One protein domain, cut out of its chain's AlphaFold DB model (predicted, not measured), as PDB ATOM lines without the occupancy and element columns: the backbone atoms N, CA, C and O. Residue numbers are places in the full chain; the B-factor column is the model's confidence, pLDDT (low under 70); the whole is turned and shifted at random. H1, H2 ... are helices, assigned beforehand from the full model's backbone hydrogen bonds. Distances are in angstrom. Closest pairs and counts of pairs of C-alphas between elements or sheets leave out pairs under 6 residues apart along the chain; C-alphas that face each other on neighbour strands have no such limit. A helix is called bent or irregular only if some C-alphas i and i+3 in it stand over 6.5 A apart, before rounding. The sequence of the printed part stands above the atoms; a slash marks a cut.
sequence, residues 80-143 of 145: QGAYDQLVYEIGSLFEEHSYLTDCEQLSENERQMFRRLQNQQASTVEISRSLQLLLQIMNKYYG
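AT A GLANCE: This is residues 80 to 143 of the 145 residues of the protein "Predicted AAA-ATPase" of Anaerostipes hadrus (UniProt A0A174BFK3). Two long helices, H1 and H4, run the same way, staggered lengthwise, and the shorter H3 stands steeply to both, meeting H1 at Gln 118, its last residue; little H2 follows the end of H1. The printed part has 64 residues, 52 of them in four named helices in the order H1 H2 H3 H4, with no named strand; its class is all helix, and it is compact, with a radius of gyration of the C-alphas of 11.4 A, and elongated, spanning 37 by 19 by 17 A.

HOW THE PARTS SIT: The hub is H4, residues 124 to 142, irregular, with C-alphas 128 and 131 7.8 A apart, and a kink of 50 degrees near residue 131. With residues 127 to 134 alone it touches H1, residues 80 to 96, at a shallow tilt of 15 degrees, closest C-alphas Ile 127 and Val 87, 6.9 A. H3, residues 108 to 118, touches H1 at a steep tilt of 59 degrees, opposite ways, closest C-alphas Gln 118 and Gly 91, 4.2 A. H3 touches residues 126 to 130 of H4 alone, at a steep tilt of 63 degrees, closest C-alphas Leu 117 and Ile 127, 7.2 A. H2, residues 98 to 102, only just touches H4, with 3 pairs of C-alphas within 8 A, closest Leu 100 and Tyr 141, 6.8 A. Every O i to N i+4 pair is within hydrogen-bond range in H1 and H3, 13 of 15 in H4 and 0 of 1 in H2, where 2 of 2 O i to N i+3 pairs are.

IN THESE COORDINATES: H4 is 27.8 A long, H1 24.4 A, H3 15.1 A and H2 8.1 A. C-alpha 80 stands at (58.935, -14.762, 36.284), C-alpha 142 at (28.006, -27.305, 48.748).

THE WHOLE: The C-alphas farthest apart, of Gly 81 and Gly 143, are 37.7 A apart. The printed part has no cut, its three links are tight, and no printed residue is under 70 in pLDDT.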
ATOM      1  N   GLN A  80      59.590 -13.842  37.215       95.44
ATOM      2  CA  GLN A  80      58.935 -14.762  36.284       95.44
ATOM      3  C   GLN A  80      58.994 -16.204  36.795       95.44
ATOM      4  O   GLN A  80      57.970 -16.867  36.840       95.44
ATOM      5  N   GLY A  81      60.155 -16.653  37.278       95.75
ATOM      6  CA  GLY A  81      60.297 -17.992  37.850       95.75
ATOM      7  C   GLY A  81      59.402 -18.207  39.074       95.75
ATOM      8  O   GLY A  81      58.726 -19.226  39.161       95.75
ATOM      9  N   ALA A  82      59.330 -17.226  39.982       96.31
ATOM     10  CA  ALA A  82      58.422 -17.302  41.130       96.31
ATOM     11  C   ALA A  82      56.943 -17.282  40.702       96.31
ATOM     12  O   ALA A  82      56.107 -17.962  41.293       96.31
ATOM     13  N   TYR A  83      56.612 -16.520  39.660       96.25
ATOM     14  CA  TYR A  83      55.267 -16.478  39.103       96.25
ATOM     15  C   TYR A  83      54.872 -17.817  38.462       96.25
ATOM     16  O   TYR A  83      53.772 -18.301  38.712       96.25
ATOM     17  N   ASP A  84      55.771 -18.457  37.718       95.56
ATOM     18  CA  ASP A  84      55.521 -19.766  37.110       95.56
ATOM     19  C   ASP A  84      55.293 -20.847  38.188       95.56
ATOM     20  O   ASP A  84      54.388 -21.673  38.056       95.56
ATOM     21  N   GLN A  85      56.026 -20.793  39.311       96.38
ATOM     22  CA  GLN A  85      55.765 -21.662  40.470       96.38
ATOM     23  C   GLN A  85      54.407 -21.375  41.126       96.38
ATOM     24  O   GLN A  85      53.702 -22.301  41.523       96.38
ATOM     25  N   LEU A  86      53.991 -20.106  41.212       96.81
ATOM     26  CA  LEU A  86      52.644 -19.763  41.675       96.81
ATOM     27  C   LEU A  86      51.570 -20.353  40.750       96.81
ATOM     28  O   LEU A  86      50.586 -20.898  41.246       96.81
ATOM     29  N   VAL A  87      51.751 -20.265  39.429       97.25
ATOM     30  CA  VAL A  87      50.836 -20.875  38.448       97.25
ATOM     31  C   VAL A  87      50.741 -22.384  38.666       97.25
ATOM     32  O   VAL A  87      49.637 -22.927  38.670       97.25
ATOM     33  N   TYR A  88      51.872 -23.047  38.915       96.81
ATOM     34  CA  TYR A  88      51.914 -24.476  39.218       96.81
ATOM     35  C   TYR A  88      51.157 -24.838  40.507       96.81
ATOM     36  O   TYR A  88      50.341 -25.764  40.508       96.81
ATOM     37  N   GLU A  89      51.383 -24.102  41.600       97.50
ATOM     38  CA  GLU A  89      50.706 -24.334  42.886       97.50
ATOM     39  C   GLU A  89      49.194 -24.064  42.793       97.50
ATOM     40  O   GLU A  89      48.391 -24.818  43.344       97.50
ATOM     41  N   ILE A  90      48.773 -23.043  42.034       98.00
ATOM     42  CA  ILE A  90      47.352 -22.810  41.738       98.00
ATOM     43  C   ILE A  90      46.775 -23.950  40.894       98.00
ATOM     44  O   ILE A  90      45.697 -24.442  41.214       98.00
ATOM     45  N   GLY A  91      47.474 -24.419  39.858       97.81
ATOM     46  CA  GLY A  91      47.017 -25.564  39.067       97.81
ATOM     47  C   GLY A  91      46.843 -26.823  39.917       97.81
ATOM     48  O   GLY A  91      45.810 -27.484  39.835       97.81
ATOM     49  N   SER A  92      47.795 -27.089  40.815       97.56
ATOM     50  CA  SER A  92      47.734 -28.204  41.770       97.56
ATOM     51  C   SER A  92      46.548 -28.075  42.731       97.56
ATOM     52  O   SER A  92      45.832 -29.045  42.964       97.56
ATOM     53  N   LEU A  93      46.269 -26.863  43.226       97.44
ATOM     54  CA  LEU A  93      45.084 -26.600  44.043       97.44
ATOM     55  C   LEU A  93      43.780 -26.910  43.287       97.44
ATOM     56  O   LEU A  93      42.838 -27.443  43.875       97.44
ATOM     57  N   PHE A  94      43.705 -26.577  41.997       97.94
ATOM     58  CA  PHE A  94      42.540 -26.885  41.162       97.94
ATOM     59  C   PHE A  94      42.426 -28.385  40.868       97.94
ATOM     60  O   PHE A  94      41.318 -28.917  40.885       97.94
ATOM     61  N   GLU A  95      43.546 -29.083  40.684       97.38
ATOM     62  CA  GLU A  95      43.580 -30.544  40.545       97.38
ATOM     63  C   GLU A  95      43.003 -31.247  41.786       97.38
ATOM     64  O   GLU A  95      42.139 -32.118  41.665       97.38
ATOM     65  N   GLU A  96      43.390 -30.806  42.992       95.81
ATOM     66  CA  GLU A  96      42.833 -31.303  44.263       95.81
ATOM     67  C   GLU A  96      41.308 -31.117  44.364       95.81
ATOM     68  O   GLU A  96      40.634 -31.834  45.109       95.81
ATOM     69  N   HIS A  97      40.758 -30.160  43.614       96.12
ATOM     70  CA  HIS A  97      39.337 -29.835  43.579       96.12
ATOM     71  C   HIS A  97      38.651 -30.257  42.272       96.12
ATOM     72  O   HIS A  97      37.560 -29.775  41.971       96.12
ATOM     73  N   SER A  98      39.244 -31.179  41.508       96.12
ATOM     74  CA  SER A  98      38.709 -31.667  40.225       96.12
ATOM     75  C   SER A  98      37.269 -32.191  40.309       96.12
ATOM     76  O   SER A  98      36.500 -32.002  39.366       96.12
ATOM     77  N   TYR A  99      36.855 -32.735  41.458       94.25
ATOM     78  CA  TYR A  99      35.473 -33.165  41.728       94.25
ATOM     79  C   TYR A  99      34.429 -32.045  41.550       94.25
ATOM     80  O   TYR A  99      33.257 -32.310  41.292       94.25
ATOM     81  N   LEU A 100      34.831 -30.774  41.663       95.12
ATOM     82  CA  LEU A 100      33.940 -29.637  41.433       95.12
ATOM     83  C   LEU A 100      33.527 -29.508  39.965       95.12
ATOM     84  O   LEU A 100      32.504 -28.892  39.671       95.12
ATOM     85  N   THR A 101      34.285 -30.100  39.038       91.50
ATOM     86  CA  THR A 101      33.936 -30.097  37.614       91.50
ATOM     87  C   THR A 101      32.720 -30.956  37.286       91.50
ATOM     88  O   THR A 101      32.191 -30.800  36.192       91.50
ATOM     89  N   ASP A 102      32.226 -31.774  38.220       88.25
ATOM     90  CA  ASP A 102      30.990 -32.552  38.071       88.25
ATOM     91  C   ASP A 102      29.738 -31.777  38.514       88.25
ATOM     92  O   ASP A 102      28.612 -32.205  38.279       88.25
ATOM     93  N   CYS A 103      29.900 -30.611  39.143       90.69
ATOM     94  CA  CYS A 103      28.778 -29.827  39.645       90.69
ATOM     95  C   CYS A 103      27.902 -29.316  38.490       90.69
ATOM     96  O   CYS A 103      28.360 -28.565  37.630       90.69
ATOM     97  N   GLU A 104      26.625 -29.702  38.464       89.88
ATOM     98  CA  GLU A 104      25.683 -29.380  37.378       89.88
ATOM     99  C   GLU A 104      25.448 -27.872  37.207       89.88
ATOM    100  O   GLU A 104      25.203 -27.397  36.101       89.88
ATOM    101  N   GLN A 105      25.594 -27.105  38.287       91.44
ATOM    102  CA  GLN A 105      25.354 -25.662  38.316       91.44
ATOM    103  C   GLN A 105      26.485 -24.827  37.689       91.44
ATOM    104  O   GLN A 105      26.331 -23.608  37.563       91.44
ATOM    105  N   LEU A 106      27.629 -25.426  37.314       94.06
ATOM    106  CA  LEU A 106      28.646 -24.682  36.566       94.06
ATOM    107  C   LEU A 106      28.203 -24.450  35.130       94.06
ATOM    108  O   LEU A 106      27.903 -25.392  34.385       94.06
ATOM    109  N   SER A 107      28.320 -23.192  34.720       93.94
ATOM    110  CA  SER A 107      28.310 -22.821  33.313       93.94
ATOM    111  C   SER A 107      29.519 -23.406  32.578       93.94
ATOM    112  O   SER A 107      30.579 -23.654  33.158       93.94
ATOM    113  N   GLU A 108      29.385 -23.569  31.264       94.19
ATOM    114  CA  GLU A 108      30.477 -24.061  30.418       94.19
ATOM    115  C   GLU A 108      31.722 -23.159  30.489       94.19
ATOM    116  O   GLU A 108      32.849 -23.645  30.551       94.19
ATOM    117  N   ASN A 109      31.533 -21.838  30.592       93.56
ATOM    118  CA  ASN A 109      32.639 -20.891  30.750       93.56
ATOM    119  C   ASN A 109      33.424 -21.126  32.049       93.56
ATOM    120  O   ASN A 109      34.654 -21.119  32.028       93.56
ATOM    121  N   GLU A 110      32.736 -21.366  33.170       95.19
ATOM    122  CA  GLU A 110      33.392 -21.663  34.450       95.19
ATOM    123  C   GLU A 110      34.162 -22.985  34.383       95.19
ATOM    124  O   GLU A 110      35.295 -23.048  34.859       95.19
ATOM    125  N   ARG A 111      33.605 -24.015  33.728       95.69
ATOM    126  CA  ARG A 111      34.304 -25.298  33.510       95.69
ATOM    127  C   ARG A 111      35.573 -25.112  32.688       95.69
ATOM    128  O   ARG A 111      36.614 -25.674  33.024       95.69
ATOM    129  N   GLN A 112      35.514 -24.306  31.632       95.75
ATOM    130  CA  GLN A 112      36.683 -24.020  30.804       95.75
ATOM    131  C   GLN A 112      37.748 -23.224  31.562       95.75
ATOM    132  O   GLN A 112      38.929 -23.552  31.458       95.75
ATOM    133  N   MET A 113      37.352 -22.215  32.346       96.62
ATOM    134  CA  MET A 113      38.276 -21.475  33.216       96.62
ATOM    135  C   MET A 113      38.933 -22.400  34.244       96.62
ATOM    136  O   MET A 113      40.151 -22.359  34.407       96.62
ATOM    137  N   PHE A 114      38.148 -23.274  34.884       97.81
ATOM    138  CA  PHE A 114      38.650 -24.266  35.832       97.81
ATOM    139  C   PHE A 114      39.699 -25.170  35.178       97.81
ATOM    140  O   PHE A 114      40.807 -25.293  35.690       97.81
ATOM    141  N   ARG A 115      39.391 -25.737  34.002       97.06
ATOM    142  CA  ARG A 115      40.318 -26.604  33.257       97.06
ATOM    143  C   ARG A 115      41.585 -25.872  32.816       97.06
ATOM    144  O   ARG A 115      42.657 -26.463  32.850       97.06
ATOM    145  N   ARG A 116      41.503 -24.598  32.417       97.88
ATOM    146  CA  ARG A 116      42.702 -23.805  32.085       97.88
ATOM    147  C   ARG A 116      43.595 -23.586  33.302       97.88
ATOM    148  O   ARG A 116      44.809 -23.706  33.170       97.88
ATOM    149  N   LEU A 117      43.013 -23.288  34.465       98.25
ATOM    150  CA  LEU A 117      43.756 -23.144  35.721       98.25
ATOM    151  C   LEU A 117      44.406 -24.469  36.129       98.25
ATOM    152  O   LEU A 117      45.612 -24.503  36.344       98.25
ATOM    153  N   GLN A 118      43.631 -25.555  36.121       97.75
ATOM    154  CA  GLN A 118      44.096 -26.920  36.390       97.75
ATOM    155  C   GLN A 118      45.267 -27.321  35.478       97.75
ATOM    156  O   GLN A 118      46.299 -27.787  35.951       97.75
ATOM    157  N   ASN A 119      45.153 -27.050  34.174       97.56
ATOM    158  CA  ASN A 119      46.171 -27.388  33.177       97.56
ATOM    159  C   ASN A 119      47.317 -26.365  33.072       97.56
ATOM    160  O   ASN A 119      48.130 -26.480  32.157       97.56
ATOM    161  N   GLN A 120      47.383 -25.358  33.954       97.31
ATOM    162  CA  GLN A 120      48.432 -24.321  33.959       97.31
ATOM    163  C   GLN A 120      48.490 -23.492  32.657       97.31
ATOM    164  O   GLN A 120      49.532 -22.980  32.259       97.31
ATOM    165  N   GLN A 121      47.346 -23.343  31.989       97.00
ATOM    166  CA  GLN A 121      47.163 -22.587  30.741       97.00
ATOM    167  C   GLN A 121      46.379 -21.284  30.961       97.00
ATOM    168  O   GLN A 121      45.911 -20.654  30.011       97.00
ATOM    169  N   ALA A 122      46.179 -20.904  32.220       95.94
ATOM    170  CA  ALA A 122      45.448 -19.709  32.597       95.94
ATOM    171  C   ALA A 122      46.267 -18.438  32.343       95.94
ATOM    172  O   ALA A 122      47.471 -18.374  32.586       95.94
ATOM    173  N   SER A 123      45.580 -17.392  31.899       96.56
ATOM    174  CA  SER A 123      46.135 -16.044  31.804       96.56
ATOM    175  C   SER A 123      46.425 -15.449  33.185       96.56
ATOM    176  O   SER A 123      45.865 -15.859  34.203       96.56
ATOM    177  N   THR A 124      47.226 -14.383  33.228       96.38
ATOM    178  CA  THR A 124      47.523 -13.674  34.481       96.38
ATOM    179  C   THR A 124      46.278 -13.155  35.197       96.38
ATOM    180  O   THR A 124      46.204 -13.201  36.425       96.38
ATOM    181  N   VAL A 125      45.274 -12.716  34.435       96.56
ATOM    182  CA  VAL A 125      43.986 -12.274  34.984       96.56
ATOM    183  C   VAL A 125      43.253 -13.439  35.650       96.56
ATOM    184  O   VAL A 125      42.765 -13.292  36.769       96.56
ATOM    185  N   GLU A 126      43.214 -14.607  35.010       97.12
ATOM    186  CA  GLU A 126      42.597 -15.807  35.584       97.12
ATOM    187  C   GLU A 126      43.329 -16.279  36.844       97.12
ATOM    188  O   GLU A 126      42.677 -16.567  37.843       97.12
ATOM    189  N   ILE A 127      44.666 -16.261  36.851       97.75
ATOM    190  CA  ILE A 127      45.470 -16.597  38.036       97.75
ATOM    191  C   ILE A 127      45.141 -15.663  39.204       97.75
ATOM    192  O   ILE A 127      44.883 -16.138  40.310       97.75
ATOM    193  N   SER A 128      45.061 -14.350  38.965       96.88
ATOM    194  CA  SER A 128      44.721 -13.375  40.014       96.88
ATOM    195  C   SER A 128      43.320 -13.564  40.612       96.88
ATOM    196  O   SER A 128      43.090 -13.198  41.762       96.88
ATOM    197  N   ARG A 129      42.385 -14.151  39.852       96.94
ATOM    198  CA  ARG A 129      40.993 -14.399  40.272       96.94
ATOM    199  C   ARG A 129      40.727 -15.856  40.653       96.94
ATOM    200  O   ARG A 129      39.596 -16.199  40.990       96.94
ATOM    201  N   SER A 130      41.749 -16.705  40.617       97.62
ATOM    202  CA  SER A 130      41.627 -18.158  40.761       97.62
ATOM    203  C   SER A 130      40.960 -18.572  42.076       97.62
ATOM    204  O   SER A 130      40.002 -19.338  42.064       97.62
ATOM    205  N   LEU A 131      41.387 -18.009  43.208       96.94
ATOM    206  CA  LEU A 131      40.809 -18.332  44.519       96.94
ATOM    207  C   LEU A 131      39.352 -17.887  44.651       96.94
ATOM    208  O   LEU A 131      38.545 -18.606  45.236       96.94
ATOM    209  N   GLN A 132      39.003 -16.732  44.079       95.94
ATOM    210  CA  GLN A 132      37.620 -16.259  44.050       95.94
ATOM    211  C   GLN A 132      36.741 -17.223  43.251       95.94
ATOM    212  O   GLN A 132      35.685 -17.623  43.737       95.94
ATOM    213  N   LEU A 133      37.192 -17.623  42.058       96.31
ATOM    214  CA  LEU A 133      36.482 -18.590  41.225       96.31
ATOM    215  C   LEU A 133      36.304 -19.926  41.959       96.31
ATOM    216  O   LEU A 133      35.203 -20.472  41.976       96.31
ATOM    217  N   LEU A 134      37.364 -20.433  42.595       97.19
ATOM    218  CA  LEU A 134      37.311 -21.698  43.322       97.19
ATOM    219  C   LEU A 134      36.289 -21.643  44.467       97.19
ATOM    220  O   LEU A 134      35.455 -22.538  44.570       97.19
ATOM    221  N   LEU A 135      36.287 -20.570  45.266       95.06
ATOM    222  CA  LEU A 135      35.290 -20.374  46.325       95.06
ATOM    223  C   LEU A 135      33.867 -20.280  45.773       95.06
ATOM    224  O   LEU A 135      32.968 -20.910  46.318       95.06
ATOM    225  N   GLN A 136      33.651 -19.545  44.680       94.44
ATOM    226  CA  GLN A 136      32.332 -19.440  44.048       94.44
ATOM    227  C   GLN A 136      31.812 -20.805  43.586       94.44
ATOM    228  O   GLN A 136      30.643 -21.129  43.796       94.44
ATOM    229  N   ILE A 137      32.680 -21.620  42.987       95.62
ATOM    230  CA  ILE A 137      32.324 -22.969  42.552       95.62
ATOM    231  C   ILE A 137      32.058 -23.880  43.760       95.62
ATOM    232  O   ILE A 137      31.078 -24.624  43.762       95.62
ATOM    233  N   MET A 138      32.889 -23.807  44.804       94.94
ATOM    234  CA  MET A 138      32.673 -24.554  46.046       94.94
ATOM    235  C   MET A 138      31.342 -24.175  46.711       94.94
ATOM    236  O   MET A 138      30.601 -25.064  47.121       94.94
ATOM    237  N   ASN A 139      31.002 -22.885  46.766       93.75
ATOM    238  CA  ASN A 139      29.730 -22.390  47.297       93.75
ATOM    239  C   ASN A 139      28.534 -23.005  46.562       93.75
ATOM    240  O   ASN A 139      27.629 -23.532  47.208       93.75
ATOM    241  N   LYS A 140      28.572 -23.014  45.220       93.56
ATOM    242  CA  LYS A 140      27.558 -23.675  44.381       93.56
ATOM    243  C   LYS A 140      27.450 -25.166  44.710       93.56
ATOM    244  O   LYS A 140      26.376 -25.651  45.044       93.56
ATOM    245  N   TYR A 141      28.578 -25.879  44.698       94.12
ATOM    246  CA  TYR A 141      28.603 -27.325  44.930       94.12
ATOM    247  C   TYR A 141      28.079 -27.737  46.315       94.12
ATOM    248  O   TYR A 141      27.359 -28.726  46.423       94.12
ATOM    249  N   TYR A 142      28.418 -26.990  47.372       91.94
ATOM    250  CA  TYR A 142      28.006 -27.305  48.748       91.94
ATOM    251  C   TYR A 142      26.720 -26.598  49.200       91.94
ATOM    252  O   TYR A 142      26.287 -26.815  50.334       91.94
ATOM    253  N   GLY A 143      26.114 -25.753  48.359       89.88
ATOM    254  CA  GLY A 143      24.913 -24.988  48.710       89.88
ATOM    255  C   GLY A 143      25.130 -24.030  49.886       89.88
ATOM    256  O   GLY A 143      24.276 -23.932  50.767       89.88
TER     257      GLY A 143